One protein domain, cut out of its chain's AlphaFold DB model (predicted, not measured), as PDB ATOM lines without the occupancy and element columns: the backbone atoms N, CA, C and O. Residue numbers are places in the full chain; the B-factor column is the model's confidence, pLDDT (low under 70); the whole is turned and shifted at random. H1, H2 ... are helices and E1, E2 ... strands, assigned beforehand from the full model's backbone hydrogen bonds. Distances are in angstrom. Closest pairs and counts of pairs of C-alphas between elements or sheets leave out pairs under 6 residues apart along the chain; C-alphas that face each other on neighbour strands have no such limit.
ATOM      1  N   LEU A  53      -0.183  25.671  84.376       98.81
ATOM      2  CA  LEU A  53      -0.383  25.730  85.818       98.81
ATOM      3  C   LEU A  53      -0.822  27.148  86.191       98.81
ATOM      4  O   LEU A  53      -0.120  28.112  85.880       98.81
ATOM      5  N   ASN A  54      -1.967  27.281  86.860       98.88
ATOM      6  CA  ASN A  54      -2.362  28.563  87.425       98.88
ATOM      7  C   ASN A  54      -1.497  28.806  88.664       98.88
ATOM      8  O   ASN A  54      -1.518  27.997  89.593       98.88
ATOM      9  N   VAL A  55      -0.739  29.901  88.684       98.88
ATOM     10  CA  VAL A  55       0.076  30.283  89.841       98.88
ATOM     11  C   VAL A  55      -0.600  31.453  90.539       98.88
ATOM     12  O   VAL A  55      -0.820  32.508  89.941       98.88
ATOM     13  N   ILE A  56      -0.955  31.244  91.802       98.94
ATOM     14  CA  ILE A  56      -1.721  32.177  92.618       98.94
ATOM     15  C   ILE A  56      -0.876  32.583  93.821       98.94
ATOM     16  O   ILE A  56      -0.303  31.729  94.490       98.94
ATOM     17  N   TYR A  57      -0.832  33.880  94.108       98.88
ATOM     18  CA  TYR A  57      -0.313  34.426  95.355       98.88
ATOM     19  C   TYR A  57      -1.491  34.942  96.179       98.88
ATOM     20  O   TYR A  57      -2.057  35.992  95.872       98.88
ATOM     21  N   PHE A  58      -1.909  34.150  97.164       98.94
ATOM     22  CA  PHE A  58      -3.085  34.415  97.987       98.94
ATOM     23  C   PHE A  58      -2.650  35.018  99.323       98.94
ATOM     24  O   PHE A  58      -1.848  34.421 100.037       98.94
ATOM     25  N   VAL A  59      -3.177  36.190  99.671       98.81
ATOM     26  CA  VAL A  59      -2.736  36.954 100.846       98.81
ATOM     27  C   VAL A  59      -3.930  37.227 101.761       98.81
ATOM     28  O   VAL A  59      -4.816  37.978 101.356       98.81
ATOM     29  N   PRO A  60      -3.996  36.643 102.975       98.69
ATOM     30  CA  PRO A  60      -5.019  37.002 103.958       98.69
ATOM     31  C   PRO A  60      -5.014  38.509 104.253       98.69
ATOM     32  O   PRO A  60      -3.960  39.133 104.230       98.69
ATOM     33  N   ASN A  61      -6.166  39.099 104.578       98.31
ATOM     34  CA  ASN A  61      -6.300  40.561 104.700       98.31
ATOM     35  C   ASN A  61      -5.546  41.200 105.886       98.31
ATOM     36  O   ASN A  61      -5.502  42.423 106.002       98.31
ATOM     37  N   ASP A  62      -4.977  40.381 106.770       97.94
ATOM     38  CA  ASP A  62      -4.210  40.770 107.953       97.94
ATOM     39  C   ASP A  62      -2.759  40.246 107.902       97.94
ATOM     40  O   ASP A  62      -2.120  40.036 108.944       97.94
ATOM     41  N   VAL A  63      -2.263  39.986 106.688       97.06
ATOM     42  CA  VAL A  63      -0.900  39.542 106.376       97.06
ATOM     43  C   VAL A  63      -0.357  40.378 105.218       97.06
ATOM     44  O   VAL A  63      -1.063  40.643 104.250       97.06
ATOM     45  N   ASP A  64       0.916  40.763 105.294       95.75
ATOM     46  CA  ASP A  64       1.595  41.454 104.198       95.75
ATOM     47  C   ASP A  64       2.154  40.458 103.170       95.75
ATOM     48  O   ASP A  64       2.611  39.361 103.504       95.75
ATOM     49  N   SER A  65       2.180  40.855 101.898       96.19
ATOM     50  CA  SER A  65       2.912  40.109 100.870       96.19
ATOM     51  C   SER A  65       4.421  40.167 101.107       96.19
ATOM     52  O   SER A  65       4.947  41.206 101.512       96.19
ATOM     53  N   ILE A  66       5.147  39.108 100.748       96.00
ATOM     54  CA  ILE A  66       6.610  39.121 100.825       96.00
ATOM     55  C   ILE A  66       7.186  39.905  99.628       96.00
ATOM     56  O   ILE A  66       6.830  39.619  98.480       96.00
ATOM     57  N   PRO A  67       8.125  40.848  99.845       96.00
ATOM     58  CA  PRO A  67       8.711  41.641  98.767       96.00
ATOM     59  C   PRO A  67       9.284  40.801  97.619       96.00
ATOM     60  O   PRO A  67       9.848  39.718  97.826       96.00
ATOM     61  N   ASN A  68       9.183  41.327  96.395       96.88
ATOM     62  CA  ASN A  68       9.721  40.710  95.181       96.88
ATOM     63  C   ASN A  68       9.208  39.282  94.896       96.88
ATOM     64  O   ASN A  68       9.868  38.544  94.154       96.88
ATOM     65  N   PHE A  69       8.060  38.866  95.456       97.75
ATOM     66  CA  PHE A  69       7.536  37.503  95.276       97.75
ATOM     67  C   PHE A  69       7.417  37.125  93.799       97.75
ATOM     68  O   PHE A  69       7.794  36.022  93.418       97.75
ATOM     69  N   ARG A  70       7.008  38.062  92.931       98.38
ATOM     70  CA  ARG A  70       6.898  37.814  91.486       98.38
ATOM     71  C   ARG A  70       8.211  37.331  90.892       98.38
ATOM     72  O   ARG A  70       8.231  36.319  90.201       98.38
ATOM     73  N   LYS A  71       9.314  38.017  91.192       97.69
ATOM     74  CA  LYS A  71      10.638  37.671  90.668       97.69
ATOM     75  C   LYS A  71      11.174  36.381  91.291       97.69
ATOM     76  O   LYS A  71      11.632  35.507  90.556       97.69
ATOM     77  N   ARG A  72      11.105  36.255  92.622       97.69
ATOM     78  CA  ARG A  72      11.623  35.084  93.355       97.69
ATOM     79  C   ARG A  72      10.900  33.806  92.934       97.69
ATOM     80  O   ARG A  72      11.545  32.848  92.513       97.69
ATOM     81  N   LEU A  73       9.568  33.828  92.953       98.31
ATOM     82  CA  LEU A  73       8.745  32.675  92.596       98.31
ATOM     83  C   LEU A  73       8.819  32.357  91.099       98.31
ATOM     84  O   LEU A  73       8.854  31.183  90.749       98.31
ATOM     85  N   SER A  74       8.928  33.361  90.216       98.56
ATOM     86  CA  SER A  74       9.156  33.098  88.785       98.56
ATOM     87  C   SER A  74      10.435  32.300  88.562       98.56
ATOM     88  O   SER A  74      10.401  31.301  87.851       98.56
ATOM     89  N   LYS A  75      11.548  32.692  89.196       97.75
ATOM     90  CA  LYS A  75      12.814  31.962  89.052       97.75
ATOM     91  C   LYS A  75      12.690  30.522  89.549       97.75
ATOM     92  O   LYS A  75      13.058  29.612  88.818       97.75
ATOM     93  N   ILE A  76      12.123  30.325  90.742       97.38
ATOM     94  CA  ILE A  76      11.919  28.990  91.326       97.38
ATOM     95  C   ILE A  76      11.062  28.114  90.404       97.38
ATOM     96  O   ILE A  76      11.408  26.964  90.149       97.38
ATOM     97  N   LEU A  77       9.963  28.645  89.866       98.38
ATOM     98  CA  LEU A  77       9.038  27.866  89.041       98.38
ATOM     99  C   LEU A  77       9.573  27.586  87.636       98.38
ATOM    100  O   LEU A  77       9.309  26.513  87.102       98.38
ATOM    101  N   LEU A  78      10.359  28.496  87.057       98.38
ATOM    102  CA  LEU A  78      11.072  28.251  85.801       98.38
ATOM    103  C   LEU A  78      12.180  27.198  85.980       98.38
ATOM    104  O   LEU A  78      12.348  26.327  85.126       98.38
ATOM    105  N   ASP A  79      12.896  27.220  87.108       97.19
ATOM    106  CA  ASP A  79      13.874  26.178  87.446       97.19
ATOM    107  C   ASP A  79      13.188  24.827  87.659       97.19
ATOM    108  O   ASP A  79      13.626  23.816  87.108       97.19
ATOM    109  N   ALA A  80      12.068  24.808  88.388       97.12
ATOM    110  CA  ALA A  80      11.262  23.609  88.578       97.12
ATOM    111  C   ALA A  80      10.740  23.075  87.236       97.12
ATOM    112  O   ALA A  80      10.844  21.881  86.973       97.12
ATOM    113  N   GLN A  81      10.250  23.936  86.341       98.19
ATOM    114  CA  GLN A  81       9.800  23.533  85.007       98.19
ATOM    115  C   GLN A  81      10.919  22.814  84.231       98.19
ATOM    116  O   GLN A  81      10.687  21.738  83.672       98.19
ATOM    117  N   ASN A  82      12.146  23.342  84.265       97.94
ATOM    118  CA  ASN A  82      13.319  22.706  83.655       97.94
ATOM    119  C   ASN A  82      13.746  21.410  84.358       97.94
ATOM    120  O   ASN A  82      14.173  20.459  83.696       97.94
ATOM    121  N   MET A  83      13.620  21.350  85.684       97.44
ATOM    122  CA  MET A  83      13.877  20.140  86.461       97.44
ATOM    123  C   MET A  83      12.914  19.026  86.037       97.44
ATOM    124  O   MET A  83      13.362  17.926  85.720       97.44
ATOM    125  N   PHE A  84      11.608  19.298  85.972       98.31
ATOM    126  CA  PHE A  84      10.616  18.327  85.501       98.31
ATOM    127  C   PHE A  84      10.923  17.865  84.074       98.31
ATOM    128  O   PHE A  84      10.951  16.664  83.829       98.31
ATOM    129  N   ALA A  85      11.262  18.788  83.168       98.44
ATOM    130  CA  ALA A  85      11.654  18.448  81.801       98.44
ATOM    131  C   ALA A  85      12.845  17.495  81.726       98.44
ATOM    132  O   ALA A  85      12.806  16.507  80.999       98.44
ATOM    133  N   SER A  86      13.897  17.796  82.488       98.50
ATOM    134  CA  SER A  86      15.126  17.001  82.501       98.50
ATOM    135  C   SER A  86      14.886  15.606  83.075       98.50
ATOM    136  O   SER A  86      15.428  14.634  82.563       98.50
ATOM    137  N   ASN A  87      14.042  15.491  84.105       98.44
ATOM    138  CA  ASN A  87      13.661  14.190  84.650       98.44
ATOM    139  C   ASN A  87      12.780  13.412  83.659       98.44
ATOM    140  O   ASN A  87      13.064  12.252  83.401       98.44
ATOM    141  N   MET A  88      11.774  14.038  83.042       98.56
ATOM    142  CA  MET A  88      10.920  13.380  82.041       98.56
ATOM    143  C   MET A  88      11.718  12.857  80.842       98.56
ATOM    144  O   MET A  88      11.454  11.759  80.357       98.56
ATOM    145  N   ASP A  89      12.716  13.618  80.395       98.50
ATOM    146  CA  ASP A  89      13.621  13.210  79.324       98.50
ATOM    147  C   ASP A  89      14.506  12.034  79.742       98.50
ATOM    148  O   ASP A  89      14.568  11.030  79.035       98.50
ATOM    149  N   ARG A  90      15.110  12.113  80.938       98.44
ATOM    150  CA  ARG A  90      15.926  11.033  81.513       98.44
ATOM    151  C   ARG A  90      15.149   9.722  81.622       98.44
ATOM    152  O   ARG A  90      15.709   8.668  81.341       98.44
ATOM    153  N   GLU A  91      13.874   9.789  81.995       98.25
ATOM    154  CA  GLU A  91      13.008   8.612  82.121       98.25
ATOM    155  C   GLU A  91      12.396   8.150  80.777       98.25
ATOM    156  O   GLU A  91      11.554   7.255  80.752       98.25
ATOM    157  N   GLY A  92      12.793   8.736  79.641       98.25
ATOM    158  CA  GLY A  92      12.385   8.281  78.307       98.25
ATOM    159  C   GLY A  92      11.027   8.796  77.818       98.25
ATOM    160  O   GLY A  92      10.544   8.364  76.771       98.25
ATOM    161  N   PHE A  93      10.407   9.753  78.514       97.75
ATOM    162  CA  PHE A  93       9.157  10.390  78.072       97.75
ATOM    163  C   PHE A  93       9.381  11.571  77.110       97.75
ATOM    164  O   PHE A  93       8.403  12.131  76.586       97.75
ATOM    165  N   GLY A  94      10.650  11.925  76.875       97.81
ATOM    166  CA  GLY A  94      11.110  13.122  76.173       97.81
ATOM    167  C   GLY A  94      11.049  14.379  77.049       97.81
ATOM    168  O   GLY A  94      10.406  14.381  78.101       97.81
ATOM    169  N   ARG A  95      11.675  15.474  76.595       97.44
ATOM    170  CA  ARG A  95      11.665  16.788  77.271       97.44
ATOM    171  C   ARG A  95      10.265  17.405  77.361       97.44
ATOM    172  O   ARG A  95       9.854  18.246  76.567       97.44
ATOM    173  N   LYS A  96       9.510  16.992  78.374       97.12
ATOM    174  CA  LYS A  96       8.149  17.462  78.646       97.12
ATOM    175  C   LYS A  96       8.073  18.085  80.024       97.12
ATOM    176  O   LYS A  96       8.573  17.524  80.990       97.12
ATOM    177  N   SER A  97       7.383  19.212  80.120       98.12
ATOM    178  CA  SER A  97       7.088  19.851  81.394       98.12
ATOM    179  C   SER A  97       5.696  20.471  81.395       98.12
ATOM    180  O   SER A  97       5.009  20.519  80.369       98.12
ATOM    181  N   PHE A  98       5.270  20.935  82.564       98.31
ATOM    182  CA  PHE A  98       4.035  21.692  82.717       98.31
ATOM    183  C   PHE A  98       4.158  23.071  82.054       98.31
ATOM    184  O   PHE A  98       5.234  23.666  82.015       98.31
ATOM    185  N   GLY A  99       3.053  23.599  81.522       98.50
ATOM    186  CA  GLY A  99       3.012  24.959  80.986       98.50
ATOM    187  C   GLY A  99       3.007  26.011  82.097       98.50
ATOM    188  O   GLY A  99       2.402  25.805  83.149       98.50
ATOM    189  N   LEU A 100       3.630  27.160  81.840       98.62
ATOM    190  CA  LEU A 100       3.548  28.358  82.679       98.62
ATOM    191  C   LEU A 100       3.031  29.523  81.837       98.62
ATOM    192  O   LEU A 100       3.309  29.611  80.637       98.62
ATOM    193  N   ASP A 101       2.237  30.404  82.442       98.00
ATOM    194  CA  ASP A 101       1.796  31.621  81.768       98.00
ATOM    195  C   ASP A 101       2.886  32.682  81.889       98.00
ATOM    196  O   ASP A 101       3.268  33.044  82.994       98.00
ATOM    197  N   LEU A 102       3.457  33.110  80.765       97.81
ATOM    198  CA  LEU A 102       4.704  33.874  80.725       97.81
ATOM    199  C   LEU A 102       4.416  35.339  80.405       97.81
ATOM    200  O   LEU A 102       3.740  35.637  79.424       97.81
ATOM    201  N   VAL A 103       4.982  36.240  81.205       96.62
ATOM    202  CA  VAL A 103       5.090  37.672  80.886       96.62
ATOM    203  C   VAL A 103       6.361  37.920  80.068       96.62
ATOM    204  O   VAL A 103       6.355  38.699  79.119       96.62
ATOM    205  N   SER A 104       7.449  37.231  80.418       96.69
ATOM    206  CA  SER A 104       8.723  37.199  79.695       96.69
ATOM    207  C   SER A 104       9.447  35.875  79.983       96.69
ATOM    208  O   SER A 104       8.959  35.059  80.762       96.69
ATOM    209  N   ASP A 105      10.640  35.666  79.419       94.81
ATOM    210  CA  ASP A 105      11.462  34.482  79.737       94.81
ATOM    211  C   ASP A 105      11.938  34.425  81.200       94.81
ATOM    212  O   ASP A 105      12.389  33.378  81.658       94.81
ATOM    213  N   SER A 106      11.838  35.528  81.948       96.50
ATOM    214  CA  SER A 106      12.242  35.599  83.358       96.50
ATOM    215  C   SER A 106      11.085  35.813  84.332       96.50
ATOM    216  O   SER A 106      11.301  35.775  85.544       96.50
ATOM    217  N   LEU A 107       9.869  36.049  83.829       97.94
ATOM    218  CA  LEU A 107       8.697  36.363  84.642       97.94
ATOM    219  C   LEU A 107       7.479  35.575  84.178       97.94
ATOM    220  O   LEU A 107       7.065  35.664  83.020       97.94
ATOM    221  N   ILE A 108       6.854  34.874  85.121       98.44
ATOM    222  CA  ILE A 108       5.535  34.278  84.929       98.44
ATOM    223  C   ILE A 108       4.445  35.252  85.383       98.44
ATOM    224  O   ILE A 108       4.658  36.123  86.233       98.44
ATOM    225  N   ASN A 109       3.251  35.088  84.833       98.19
ATOM    226  CA  ASN A 109       2.053  35.705  85.360       98.19
ATOM    227  C   ASN A 109       1.672  35.002  86.675       98.19
ATOM    228  O   ASN A 109       1.557  33.779  86.725       98.19
ATOM    229  N   ILE A 110       1.485  35.785  87.739       98.81
ATOM    230  CA  ILE A 110       1.037  35.302  89.052       98.81
ATOM    231  C   ILE A 110      -0.223  36.073  89.422       98.81
ATOM    232  O   ILE A 110      -0.180  37.303  89.554       98.81
ATOM    233  N   HIS A 111      -1.325  35.352  89.613       98.75
ATOM    234  CA  HIS A 111      -2.592  35.924  90.049       98.75
ATOM    235  C   HIS A 111      -2.482  36.322  91.518       98.75
ATOM    236  O   HIS A 111      -2.380  35.462  92.387       98.75
ATOM    237  N   TYR A 112      -2.474  37.622  91.796       98.69
ATOM    238  CA  TYR A 112      -2.538  38.116  93.167       98.69
ATOM    239  C   TYR A 112      -3.999  38.148  93.615       98.69
ATOM    240  O   TYR A 112      -4.829  38.759  92.939       98.69
ATOM    241  N   ILE A 113      -4.307  37.500  94.736       98.75
ATOM    242  CA  ILE A 113      -5.652  37.461  95.313       98.75
ATOM    243  C   ILE A 113      -5.561  37.915  96.769       98.75
ATOM    244  O   ILE A 113      -4.950  37.240  97.597       98.75
ATOM    245  N   ALA A 114      -6.188  39.051  97.075       98.56
ATOM    246  CA  ALA A 114      -6.405  39.482  98.449       98.56
ATOM    247  C   ALA A 114      -7.562  38.669  99.044       98.56
ATOM    248  O   ALA A 114      -8.686  38.727  98.542       98.56
ATOM    249  N   GLY A 115      -7.269  37.899 100.087       98.44
ATOM    250  CA  GLY A 115      -8.249  37.108 100.812       98.44
ATOM    251  C   GLY A 115      -9.267  38.002 101.511       98.44
ATOM    252  O   GLY A 115      -8.947  39.089 101.993       98.44
ATOM    253  N   LYS A 116     -10.515  37.546 101.588       98.62
ATOM    254  CA  LYS A 116     -11.598  38.289 102.240       98.62
ATOM    255  C   LYS A 116     -11.444  38.341 103.762       98.62
ATOM    256  O   LYS A 116     -11.902  39.300 104.388       98.62
ATOM    257  N   TYR A 117     -10.835  37.319 104.353       98.50
ATOM    258  CA  TYR A 117     -10.698  37.133 105.796       98.50
ATOM    259  C   TYR A 117      -9.228  37.180 106.235       98.50
ATOM    260  O   TYR A 117      -8.317  37.306 105.416       98.50
ATOM    261  N   GLY A 118      -9.006  37.114 107.547       98.50
ATOM    262  CA  GLY A 118      -7.664  37.048 108.118       98.50
ATOM    263  C   GLY A 118      -7.100  35.626 108.130       98.50
ATOM    264  O   GLY A 118      -7.828  34.645 107.971       98.50
ATOM    265  N   LYS A 119      -5.797  35.495 108.390       98.06
ATOM    266  CA  LYS A 119      -5.041  34.227 108.402       98.06
ATOM    267  C   LYS A 119      -5.642  33.137 109.290       98.06
ATOM    268  O   LYS A 119      -5.490  31.957 108.986       98.06
ATOM    269  N   ALA A 120      -6.374  33.509 110.343       98.00
ATOM    270  CA  ALA A 120      -7.077  32.570 111.221       98.00
ATOM    271  C   ALA A 120      -8.154  31.737 110.495       98.00
ATOM    272  O   ALA A 120      -8.488  30.649 110.951       98.00
ATOM    273  N   THR A 121      -8.680  32.221 109.364       98.62
ATOM    274  CA  THR A 121      -9.631  31.496 108.500       98.62
ATOM    275  C   THR A 121      -8.935  30.523 107.546       98.62
ATOM    276  O   THR A 121      -9.564  29.596 107.038       98.62
ATOM    277  N   TYR A 122      -7.629  30.689 107.337       98.50
ATOM    278  CA  TYR A 122      -6.836  29.890 106.407       98.50
ATOM    279  C   TYR A 122      -5.680  29.151 107.115       98.50
ATOM    280  O   TYR A 122      -4.532  29.263 106.679       98.50
ATOM    281  N   PRO A 123      -5.923  28.423 108.224       98.31
ATOM    282  CA  PRO A 123      -4.870  27.692 108.922       98.31
ATOM    283  C   PRO A 123      -4.415  26.462 108.129       98.31
ATOM    284  O   PRO A 123      -5.140  25.939 107.281       98.31
ATOM    285  N   TYR A 124      -3.238  25.939 108.473       98.12
ATOM    286  CA  TYR A 124      -2.716  24.688 107.926       98.12
ATOM    287  C   TYR A 124      -3.752  23.560 108.000       98.12
ATOM    288  O   TYR A 124      -4.098  22.957 106.985       98.12
ATOM    289  N   SER A 125      -4.305  23.309 109.190       97.62
ATOM    290  CA  SER A 125      -5.336  22.287 109.379       97.62
ATOM    291  C   SER A 125      -6.717  22.850 109.051       97.62
ATOM    292  O   SER A 125      -7.206  23.735 109.744       97.62
ATOM    293  N   GLY A 126      -7.348  22.341 107.990       96.38
ATOM    294  CA  GLY A 126      -8.727  22.683 107.619       96.38
ATOM    295  C   GLY A 126      -8.919  23.992 106.838       96.38
ATOM    296  O   GLY A 126     -10.024  24.237 106.363       96.38
ATOM    297  N   GLY A 127      -7.881  24.815 106.641       98.00
ATOM    298  CA  GLY A 127      -8.012  26.104 105.946       98.00
ATOM    299  C   GLY A 127      -8.004  26.040 104.416       98.00
ATOM    300  O   GLY A 127      -8.470  26.974 103.763       98.00
ATOM    301  N   SER A 128      -7.516  24.949 103.816       98.19
ATOM    302  CA  SER A 128      -7.405  24.817 102.350       98.19
ATOM    303  C   SER A 128      -8.744  24.955 101.621       98.19
ATOM    304  O   SER A 128      -8.796  25.571 100.561       98.19
ATOM    305  N   GLY A 129      -9.843  24.463 102.202       98.50
ATOM    306  CA  GLY A 129     -11.181  24.609 101.619       98.50
ATOM    307  C   GLY A 129     -11.632  26.069 101.493       98.50
ATOM    308  O   GLY A 129     -12.195  26.450 100.469       98.50
ATOM    309  N   ALA A 130     -11.330  26.902 102.495       98.62
ATOM    310  CA  ALA A 130     -11.660  28.327 102.471       98.62
ATOM    311  C   ALA A 130     -10.833  29.081 101.418       98.62
ATOM    312  O   ALA A 130     -11.387  29.864 100.648       98.62
ATOM    313  N   VAL A 131      -9.532  28.781 101.320       98.81
ATOM    314  CA  VAL A 131      -8.659  29.342 100.275       98.81
ATOM    315  C   VAL A 131      -9.169  28.953  98.884       98.81
ATOM    316  O   VAL A 131      -9.345  29.811  98.020       98.81
ATOM    317  N   LYS A 132      -9.456  27.662  98.667       98.56
ATOM    318  CA  LYS A 132      -9.954  27.136  97.389       98.56
ATOM    319  C   LYS A 132     -11.236  27.833  96.939       98.56
ATOM    320  O   LYS A 132     -11.341  28.189  95.770       98.56
ATOM    321  N   ALA A 133     -12.182  28.056  97.854       98.75
ATOM    322  CA  ALA A 133     -13.448  28.714  97.545       98.75
ATOM    323  C   ALA A 133     -13.252  30.150  97.024       98.75
ATOM    324  O   ALA A 133     -13.926  30.563  96.078       98.75
ATOM    325  N   GLU A 134     -12.312  30.904  97.597       98.81
ATOM    326  CA  GLU A 134     -12.005  32.264  97.140       98.81
ATOM    327  C   GLU A 134     -11.235  32.275  95.813       98.81
ATOM    328  O   GLU A 134     -11.542  33.083  94.935       98.81
ATOM    329  N   VAL A 135     -10.306  31.334  95.613       98.81
ATOM    330  CA  VAL A 135      -9.612  31.152  94.325       98.81
ATOM    331  C   VAL A 135     -10.596  30.785  93.209       98.81
ATOM    332  O   VAL A 135     -10.534  31.347  92.115       98.81
ATOM    333  N   ASP A 136     -11.543  29.887  93.481       98.62
ATOM    334  CA  ASP A 136     -12.577  29.504  92.517       98.62
ATOM    335  C   ASP A 136     -13.503  30.684  92.204       98.62
ATOM    336  O   ASP A 136     -13.805  30.945  91.040       98.62
ATOM    337  N   SER A 137     -13.900  31.457  93.222       98.75
ATOM    338  CA  SER A 137     -14.679  32.684  93.031       98.75
ATOM    339  C   SER A 137     -13.944  33.706  92.155       98.75
ATOM    340  O   SER A 137     -14.555  34.301  91.264       98.75
ATOM    341  N   TYR A 138     -12.633  33.872  92.355       98.75
ATOM    342  CA  TYR A 138     -11.800  34.741  91.530       98.75
ATOM    343  C   TYR A 138     -11.785  34.285  90.067       98.75
ATOM    344  O   TYR A 138     -12.037  35.100  89.181       98.75
ATOM    345  N   PHE A 139     -11.543  33.002  89.786       98.69
ATOM    346  CA  PHE A 139     -11.515  32.515  88.403       98.69
ATOM    347  C   PHE A 139     -12.897  32.452  87.747       98.69
ATOM    348  O   PHE A 139     -12.984  32.640  86.538       98.69
ATOM    349  N   ASN A 140     -13.978  32.288  88.512       98.44
ATOM    350  CA  ASN A 140     -15.339  32.439  87.989       98.44
ATOM    351  C   ASN A 140     -15.601  33.869  87.491       98.44
ATOM    352  O   ASN A 140     -16.288  34.059  86.490       98.44
ATOM    353  N   GLN A 141     -15.027  34.874  88.160       98.25
ATOM    354  CA  GLN A 141     -15.101  36.280  87.747       98.25
ATOM    355  C   GLN A 141     -14.057  36.642  86.675       98.25
ATOM    356  O   GLN A 141     -14.243  37.601  85.933       98.25
ATOM    357  N   ASN A 142     -12.974  35.865  86.571       98.00
ATOM    358  CA  ASN A 142     -11.847  36.097  85.665       98.00
ATOM    359  C   ASN A 142     -11.535  34.848  84.812       98.00
ATOM    360  O   ASN A 142     -10.404  34.346  84.845       98.00
ATOM    361  N   PRO A 143     -12.499  34.323  84.030       97.94
ATOM    362  CA  PRO A 143     -12.361  33.017  83.382       97.94
ATOM    363  C   PRO A 143     -11.214  32.956  82.368       97.94
ATOM    364  O   PRO A 143     -10.574  31.920  82.230       97.94
ATOM    365  N   SER A 144     -10.879  34.068  81.703       96.94
ATOM    366  CA  SER A 144      -9.748  34.131  80.763       96.94
ATOM    367  C   SER A 144      -8.379  33.957  81.436       96.94
ATOM    368  O   SER A 144      -7.403  33.615  80.762       96.94
ATOM    369  N   GLY A 145      -8.295  34.196  82.749       95.94
ATOM    370  CA  GLY A 145      -7.093  33.994  83.551       95.94
ATOM    371  C   GLY A 145      -6.819  32.525  83.859       95.94
ATOM    372  O   GLY A 145      -5.660  32.150  83.991       95.94
ATOM    373  N   LYS A 146      -7.855  31.680  83.913       97.88
ATOM    374  CA  LYS A 146      -7.720  30.252  84.215       97.88
ATOM    375  C   LYS A 146      -7.186  29.507  82.988       97.88
ATOM    376  O   LYS A 146      -7.830  29.477  81.942       97.88
ATOM    377  N   LYS A 147      -5.995  28.916  83.096       98.06
ATOM    378  CA  LYS A 147      -5.290  28.237  81.990       98.06
ATOM    379  C   LYS A 147      -5.310  26.711  82.080       98.06
ATOM    380  O   LYS A 147      -4.877  26.041  81.145       98.06
ATOM    381  N   SER A 148      -5.776  26.156  83.194       98.38
ATOM    382  CA  SER A 148      -6.066  24.729  83.381       98.38
ATOM    383  C   SER A 148      -6.879  24.512  84.663       98.38
ATOM    384  O   SER A 148      -7.210  25.466  85.368       98.38
ATOM    385  N   GLU A 149      -7.159  23.254  85.003       98.12
ATOM    386  CA  GLU A 149      -7.751  22.868  86.290       98.12
ATOM    387  C   GLU A 149      -6.727  22.749  87.433       98.12
ATOM    388  O   GLU A 149      -7.116  22.497  88.575       98.12
ATOM    389  N   HIS A 150      -5.429  22.927  87.152       98.75
ATOM    390  CA  HIS A 150      -4.360  22.782  88.136       98.75
ATOM    391  C   HIS A 150      -3.929  24.127  88.719       98.75
ATOM    392  O   HIS A 150      -3.611  25.064  87.982       98.75
ATOM    393  N   ASN A 151      -3.867  24.200  90.050       98.81
ATOM    394  CA  ASN A 151      -3.514  25.411  90.787       98.81
ATOM    395  C   ASN A 151      -2.317  25.166  91.704       98.81
ATOM    396  O   ASN A 151      -2.319  24.215  92.485       98.81
ATOM    397  N   LEU A 152      -1.343  26.069  91.670       98.88
ATOM    398  CA  LEU A 152      -0.359  26.241  92.729       98.88
ATOM    399  C   LEU A 152      -0.689  27.533  93.472       98.88
ATOM    400  O   LEU A 152      -0.571  28.624  92.914       98.88
ATOM    401  N   ILE A 153      -1.123  27.396  94.719       98.94
ATOM    402  CA  ILE A 153      -1.550  28.493  95.578       98.94
ATOM    403  C   ILE A 153      -0.462  28.725  96.619       98.94
ATOM    404  O   ILE A 153      -0.184  27.862  97.446       98.94
ATOM    405  N   ILE A 154       0.168  29.888  96.559       98.88
ATOM    406  CA  ILE A 154       1.288  30.268  97.413       98.88
ATOM    407  C   ILE A 154       0.794  31.333  98.383       98.88
ATOM    408  O   ILE A 154       0.212  32.332  97.957       98.88
ATOM    409  N   ILE A 155       1.006  31.110  99.679       98.75
ATOM    410  CA  ILE A 155       0.507  31.978 100.751       98.75
ATOM    411  C   ILE A 155       1.694  32.471 101.592       98.75
ATOM    412  O   ILE A 155       2.542  31.655 101.958       98.75
ATOM    413  N   PRO A 156       1.802  33.770 101.926       98.12
ATOM    414  CA  PRO A 156       2.846  34.233 102.835       98.12
ATOM    415  C   PRO A 156       2.800  33.493 104.178       98.12
ATOM    416  O   PRO A 156       1.725  33.199 104.704       98.12
ATOM    417  N   THR A 157       3.971  33.216 104.748       97.06
ATOM    418  CA  THR A 157       4.090  32.704 106.117       97.06
ATOM    419  C   THR A 157       3.340  33.602 107.102       97.06
ATOM    420  O   THR A 157       3.388  34.829 107.016       97.06
ATOM    421  N   TYR A 158       2.663  32.989 108.071       95.88
ATOM    422  CA  TYR A 158       2.014  33.712 109.169       95.88
ATOM    423  C   TYR A 158       2.986  33.988 110.312       95.88
ATOM    424  O   TYR A 158       2.748  34.867 111.141       95.88
ATOM    425  N   ASN A 159       4.077  33.225 110.356       89.12
ATOM    426  CA  ASN A 159       5.121  33.363 111.351       89.12
ATOM    427  C   ASN A 159       6.067  34.497 110.958       89.12
ATOM    428  O   ASN A 159       6.573  34.533 109.836       89.12
ATOM    429  N   THR A 160       6.338  35.390 111.909       80.81
ATOM    430  CA  THR A 160       7.311  36.482 111.759       80.81
ATOM    431  C   THR A 160       8.750  36.020 111.959       80.81
ATOM    432  O   THR A 160       9.673  36.763 111.639       80.81
ATOM    433  N   ASP A 161       8.952  34.820 112.509       83.88
ATOM    434  CA  ASP A 161      10.271  34.215 112.629       83.88
ATOM    435  C   ASP A 161      10.720  33.676 111.258       83.88
ATOM    436  O   ASP A 161      10.172  32.673 110.784       83.88
ATOM    437  N   PRO A 162      11.732  34.291 110.613       75.81
ATOM    438  CA  PRO A 162      12.219  33.839 109.314       75.81
ATOM    439  C   PRO A 162      12.865  32.450 109.379       75.81
ATOM    440  O   PRO A 162      13.084  31.831 108.337       75.81
ATOM    441  N   ALA A 163      13.193  31.951 110.576       77.88
ATOM    442  CA  ALA A 163      13.731  30.618 110.763       77.88
ATOM    443  C   ALA A 163      12.649  29.529 110.799       77.88
ATOM    444  O   ALA A 163      12.989  28.365 110.606       77.88
ATOM    445  N   ASN A 164      11.382  29.878 111.009       86.19
ATOM    446  CA  ASN A 164      10.302  28.911 111.173       86.19
ATOM    447  C   ASN A 164       9.069  29.337 110.362       86.19
ATOM    448  O   ASN A 164       8.020  29.624 110.949       86.19
ATOM    449  N   PRO A 165       9.171  29.418 109.020       91.69
ATOM    450  CA  PRO A 165       8.026  29.768 108.192       91.69
ATOM    451  C   PRO A 165       6.923  28.714 108.337       91.69
ATOM    452  O   PRO A 165       7.190  27.518 108.437       91.69
ATOM    453  N   GLY A 166       5.671  29.156 108.378       94.19
ATOM    454  CA  GLY A 166       4.547  28.262 108.624       94.19
ATOM    455  C   GLY A 166       3.247  29.006 108.881       94.19
ATOM    456  O   GLY A 166       3.184  30.235 108.816       94.19
ATOM    457  N   GLY A 167       2.188  28.236 109.131       96.25
ATOM    458  CA  GLY A 167       0.843  28.762 109.362       96.25
ATOM    459  C   GLY A 167      -0.181  28.403 108.281       96.25
ATOM    460  O   GLY A 167      -1.208  27.831 108.652       96.25
ATOM    461  N   PRO A 168       0.045  28.704 106.986       97.88
ATOM    462  CA  PRO A 168      -0.917  28.388 105.929       97.88
ATOM    463  C   PRO A 168      -0.909  26.896 105.542       97.88
ATOM    464  O   PRO A 168      -0.011  26.156 105.950       97.88
ATOM    465  N   PRO A 169      -1.886  26.434 104.739       98.44
ATOM    466  CA  PRO A 169      -1.851  25.124 104.088       98.44
ATOM    467  C   PRO A 169      -0.546  24.866 103.320       98.44
ATOM    468  O   PRO A 169      -0.067  25.732 102.590       98.44
ATOM    469  N   PHE A 170      -0.004  23.655 103.455       97.50
ATOM    470  CA  PHE A 170       1.213  23.214 102.767       97.50
ATOM    471  C   PHE A 170       1.092  21.730 102.387       97.50
ATOM    472  O   PHE A 170       1.572  20.851 103.100       97.50
ATOM    473  N   TYR A 171       0.314  21.440 101.341       98.00
ATOM    474  CA  TYR A 171      -0.024  20.084 100.881       98.00
ATOM    475  C   TYR A 171      -0.832  20.134  99.572       98.00
ATOM    476  O   TYR A 171      -1.231  21.201  99.110       98.00
ATOM    477  N   GLY A 172      -1.108  18.975  98.969       98.12
ATOM    478  CA  GLY A 172      -2.001  18.846  97.812       98.12
ATOM    479  C   GLY A 172      -3.427  18.434  98.191       98.12
ATOM    480  O   GLY A 172      -3.625  17.608  99.077       98.12
ATOM    481  N   THR A 173      -4.425  18.964  97.481       97.75
ATOM    482  CA  THR A 173      -5.826  18.509  97.507       97.75
ATOM    483  C   THR A 173      -6.388  18.480  96.083       97.75
ATOM    484  O   THR A 173      -6.570  19.533  95.462       97.75
ATOM    485  N   GLY A 174      -6.688  17.292  95.550       97.56
ATOM    486  CA  GLY A 174      -7.160  17.152  94.168       97.56
ATOM    487  C   GLY A 174      -6.166  17.758  93.171       97.56
ATOM    488  O   GLY A 174      -4.997  17.385  93.158       97.56
ATOM    489  N   THR A 175      -6.614  18.719  92.360       98.12
ATOM    490  CA  THR A 175      -5.775  19.433  91.378       98.12
ATOM    491  C   THR A 175      -5.140  20.720  91.919       98.12
ATOM    492  O   THR A 175      -4.553  21.486  91.159       98.12
ATOM    493  N   SER A 176      -5.258  21.000  93.218       98.69
ATOM    494  CA  SER A 176      -4.661  22.186  93.848       98.69
ATOM    495  C   SER A 176      -3.542  21.795  94.804       98.69
ATOM    496  O   SER A 176      -3.674  20.842  95.564       98.69
ATOM    497  N   CYS A 177      -2.450  22.546  94.771       98.56
ATOM    498  CA  CYS A 177      -1.330  22.439  95.694       98.56
ATOM    499  C   CYS A 177      -1.185  23.759  96.447       98.56
ATOM    500  O   CYS A 177      -1.264  24.823  95.831       98.56
ATOM    501  N   TYR A 178      -0.976  23.684  97.758       98.69
ATOM    502  CA  TYR A 178      -0.706  24.832  98.609       98.69
ATOM    503  C   TYR A 178       0.754  24.806  99.030       98.69
ATOM    504  O   TYR A 178       1.249  23.782  99.500       98.69
ATOM    505  N   ALA A 179       1.420  25.935  98.857       97.94
ATOM    506  CA  ALA A 179       2.781  26.170  99.301       97.94
ATOM    507  C   ALA A 179       2.840  27.493 100.072       97.94
ATOM    508  O   ALA A 179       1.880  28.270 100.088       97.94
ATOM    509  N   LEU A 180       3.981  27.762 100.697       95.62
ATOM    510  CA  LEU A 180       4.200  28.995 101.442       95.62
ATOM    511  C   LEU A 180       5.324  29.833 100.837       95.62
ATOM    512  O   LEU A 180       6.190  29.313 100.137       95.62
ATOM    513  N   ASP A 181       5.302  31.132 101.119       96.38
ATOM    514  CA  ASP A 181       6.375  32.069 100.788       96.38
ATOM    515  C   ASP A 181       6.918  32.734 102.056       96.38
ATOM    516  O   ASP A 181       6.180  33.037 102.993       96.38
ATOM    517  N   TYR A 182       8.223  32.977 102.084       94.19
ATOM    518  CA  TYR A 182       8.914  33.670 103.166       94.19
ATOM    519  C   TYR A 182      10.132  34.406 102.604       94.19
ATOM    520  O   TYR A 182      10.586  34.136 101.495       94.19
ATOM    521  N   VAL A 183      10.682  35.351 103.371       91.00
ATOM    522  CA  VAL A 183      11.714  36.295 102.892       91.00
ATOM    523  C   VAL A 183      12.949  35.628 102.267       91.00
ATOM    524  O   VAL A 183      13.547  36.183 101.347       91.00
ATOM    525  N   ASN A 184      13.301  34.424 102.727       90.06
ATOM    526  CA  ASN A 184      14.476  33.681 102.272       90.06
ATOM    527  C   ASN A 184      14.153  32.574 101.254       90.06
ATOM    528  O   ASN A 184      15.076  31.881 100.823       90.06
ATOM    529  N   LEU A 185      12.891  32.429 100.823       91.88
ATOM    530  CA  LEU A 185      12.534  31.555  99.707       91.88
ATOM    531  C   LEU A 185      12.971  32.213  98.392       91.88
ATOM    532  O   LEU A 185      12.241  32.985  97.765       91.88
ATOM    533  N   ASP A 186      14.214  31.956  98.007       92.62
ATOM    534  CA  ASP A 186      14.860  32.542  96.838       92.62
ATOM    535  C   ASP A 186      15.766  31.491  96.195       92.62
ATOM    536  O   ASP A 186      16.546  30.832  96.881       92.62
ATOM    537  N   ALA A 187      15.687  31.347  94.872       90.56
ATOM    538  CA  ALA A 187      16.486  30.380  94.125       90.56
ATOM    539  C   ALA A 187      17.999  30.565  94.331       90.56
ATOM    540  O   ALA A 187      18.745  29.594  94.253       90.56
ATOM    541  N   LYS A 188      18.467  31.783  94.646       90.56
ATOM    542  CA  LYS A 188      19.887  32.029  94.967       90.56
ATOM    543  C   LYS A 188      20.367  31.283  96.221       90.56
ATOM    544  O   LYS A 188      21.568  31.137  96.413       90.56
ATOM    545  N   ASN A 189      19.434  30.863  97.076       90.44
ATOM    546  CA  ASN A 189      19.710  30.124  98.298       90.44
ATOM    547  C   ASN A 189      19.682  28.602  98.069       90.44
ATOM    548  O   ASN A 189      19.981  27.847  98.986       90.44
ATOM    549  N   LEU A 190      19.342  28.116  96.872       84.25
ATOM    550  CA  LEU A 190      19.384  26.681  96.588       84.25
ATOM    551  C   LEU A 190      20.834  26.182  96.563       84.25
ATOM    552  O   LEU A 190      21.682  26.739  95.868       84.25
ATOM    553  N   GLY A 191      21.112  25.111  97.310       80.06
ATOM    554  CA  GLY A 191      22.421  24.448  97.326       80.06
ATOM    555  C   GLY A 191      23.515  25.170  98.119       80.06
ATOM    556  O   GLY A 191      24.651  24.698  98.132       80.06
ATOM    557  N   ILE A 192      23.201  26.279  98.799       88.25
ATOM    558  CA  ILE A 192      24.141  26.890  99.750       88.25
ATOM    559  C   ILE A 192      24.138  26.106 101.073       88.25
ATOM    560  O   ILE A 192      23.149  25.476 101.435       88.25
ATOM    561  N   GLY A 193      25.251  26.123 101.808       83.38
ATOM    562  CA  GLY A 193      25.331  25.479 103.123       83.38
ATOM    563  C   GLY A 193      24.573  26.239 104.221       83.38
ATOM    564  O   GLY A 193      24.294  27.432 104.094       83.38
ATOM    565  N   GLY A 194      24.300  25.555 105.334       86.12
ATOM    566  CA  GLY A 194      23.662  26.130 106.523       86.12
ATOM    567  C   GLY A 194      22.138  26.259 106.428       86.12
ATOM    568  O   GLY A 194      21.517  25.863 105.442       86.12
ATOM    569  N   ASP A 195      21.532  26.828 107.470       84.19
ATOM    570  CA  ASP A 195      20.074  26.866 107.661       84.19
ATOM    571  C   ASP A 195      19.306  27.486 106.492       84.19
ATOM    572  O   ASP A 195      18.215  27.029 106.156       84.19
ATOM    573  N   ILE A 196      19.863  28.534 105.881       81.38
ATOM    574  CA  ILE A 196      19.220  29.249 104.773       81.38
ATOM    575  C   ILE A 196      19.094  28.334 103.553       81.38
ATOM    576  O   ILE A 196      18.033  28.292 102.933       81.38
ATOM    577  N   GLY A 197      20.151  27.590 103.219       80.19
ATOM    578  CA  GLY A 197      20.115  26.688 102.073       80.19
ATOM    579  C   GLY A 197      19.348  25.403 102.342       80.19
ATOM    580  O   GLY A 197      18.613  24.953 101.468       80.19
ATOM    581  N   TRP A 198      19.414  24.873 103.569       79.06
ATOM    582  CA  TRP A 198      18.558  23.761 103.989       79.06
ATOM    583  C   TRP A 198      17.076  24.105 103.789       79.06
ATOM    584  O   TRP A 198      16.368  23.386 103.087       79.06
ATOM    585  N   LYS A 199      16.626  25.259 104.299       82.19
ATOM    586  CA  LYS A 199      15.234  25.735 104.181       82.19
ATOM    587  C   LYS A 199      14.800  26.053 102.753       82.19
ATOM    588  O   LYS A 199      13.611  26.010 102.460       82.19
ATOM    589  N   ALA A 200      15.733  26.347 101.853       80.00
ATOM    590  CA  ALA A 200      15.410  26.508 100.438       80.00
ATOM    591  C   ALA A 200      15.023  25.173  99.764       80.00
ATOM    592  O   ALA A 200      14.499  25.193  98.652       80.00
ATOM    593  N   THR A 201      15.277  24.031 100.417       70.19
ATOM    594  CA  THR A 201      15.058  22.682  99.868       70.19
ATOM    595  C   THR A 201      14.017  21.835 100.608       70.19
ATOM    596  O   THR A 201      13.715  20.744 100.122       70.19
TER     597      THR A 201
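AT A GLANCE: This is residues 53 to 201 of the 202 residues of an uncharacterized protein of Sphingobacterium sp (UniProt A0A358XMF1). A strongly twisted sheet of five strands forms the core, with H2 packed across one face; the long helix H1 grazes the sheet with its residues 69 to 77 and runs on past it, while the short helix H3 lies away from the sheet after a long loop. The printed part has 149 residues, with three named helices and six named strands in the order E1 H1 E2 E3 H2 E4 E5 E6 H3. The sheet's order is E3 E1 E4 E6 E5, mixed, and the class is mixed, helices and strands, with under half of the residues in named elements. The whole is compact, with a radius of gyration of the C-alphas of 15.6 A and spans of 45 by 42 by 27 A.

IN THESE COORDINATES: The sheet holds E1, residues 53 to 59, 18.9 A long from C-alpha 53 at (-0.383, 25.730, 85.818); E3, residues 111 to 114; E4, residues 151 to 156, 16.2 A; E5, residues 171 to 173; and E6, residues 176 to 181, 16.4 A. H1, residues 69 to 90, is 31.0 A long and ends at C-alpha 90 at (15.926, 11.033, 81.513). H2, residues 128 to 141, is 20.1 A long. E2 is residues 102 to 104, and H3, residues 194 to 199, ends at C-alpha 199 at (15.234, 25.735, 104.181).

HOW THE PARTS SIT: E1 and E4 are parallel at 25 degrees, with N 56 and O 152 2.9 A apart, within hydrogen-bond range. E3, an edge strand, is parallel to E1, with N 57 and O 111 at 2.8 A. E4 and E6 are parallel, with N 153 and O 177 at 2.8 A. E5, the other edge strand, forms a hairpin with E6, antiparallel at 155 degrees, with N 173 and O 176 at 2.8 A. H2 is on the sheet at a height of 8.8 A, two layers with a helix on one face, over E1 and E4 and running across the strands, at 66 degrees to E1 on the local plane. The closest C-alphas of E3 and H2 are those of Ile 113 and Val 135, 7.5 A. E3, H2 and E4 form a split strand-helix-strand unit, two parallel strands joined through a helix, with E1 between them and a right-handed crossover. The closest C-alphas of H1 and E6 are those of Phe 69 and Asp 181, 7.8 A. E2 pairs with no named strand; its residues pair with residues 107 to 108, antiparallel. H3 is not on the sheet and is apart from H1 and H2. In H1, H2 and H3 every O i to N i+4 pair is within hydrogen-bond range.

THE WHOLE: The two C-alphas farthest apart are those of Asp 62 and Gly 92, 47.0 A. The printed part has no cut. The links H1 to E2, E3 to H2, E4 to E5 and E6 to H3 are long. No printed residue is under 70 in pLDDT; the mean of the printed part is 95.6, and that of H3 is 82.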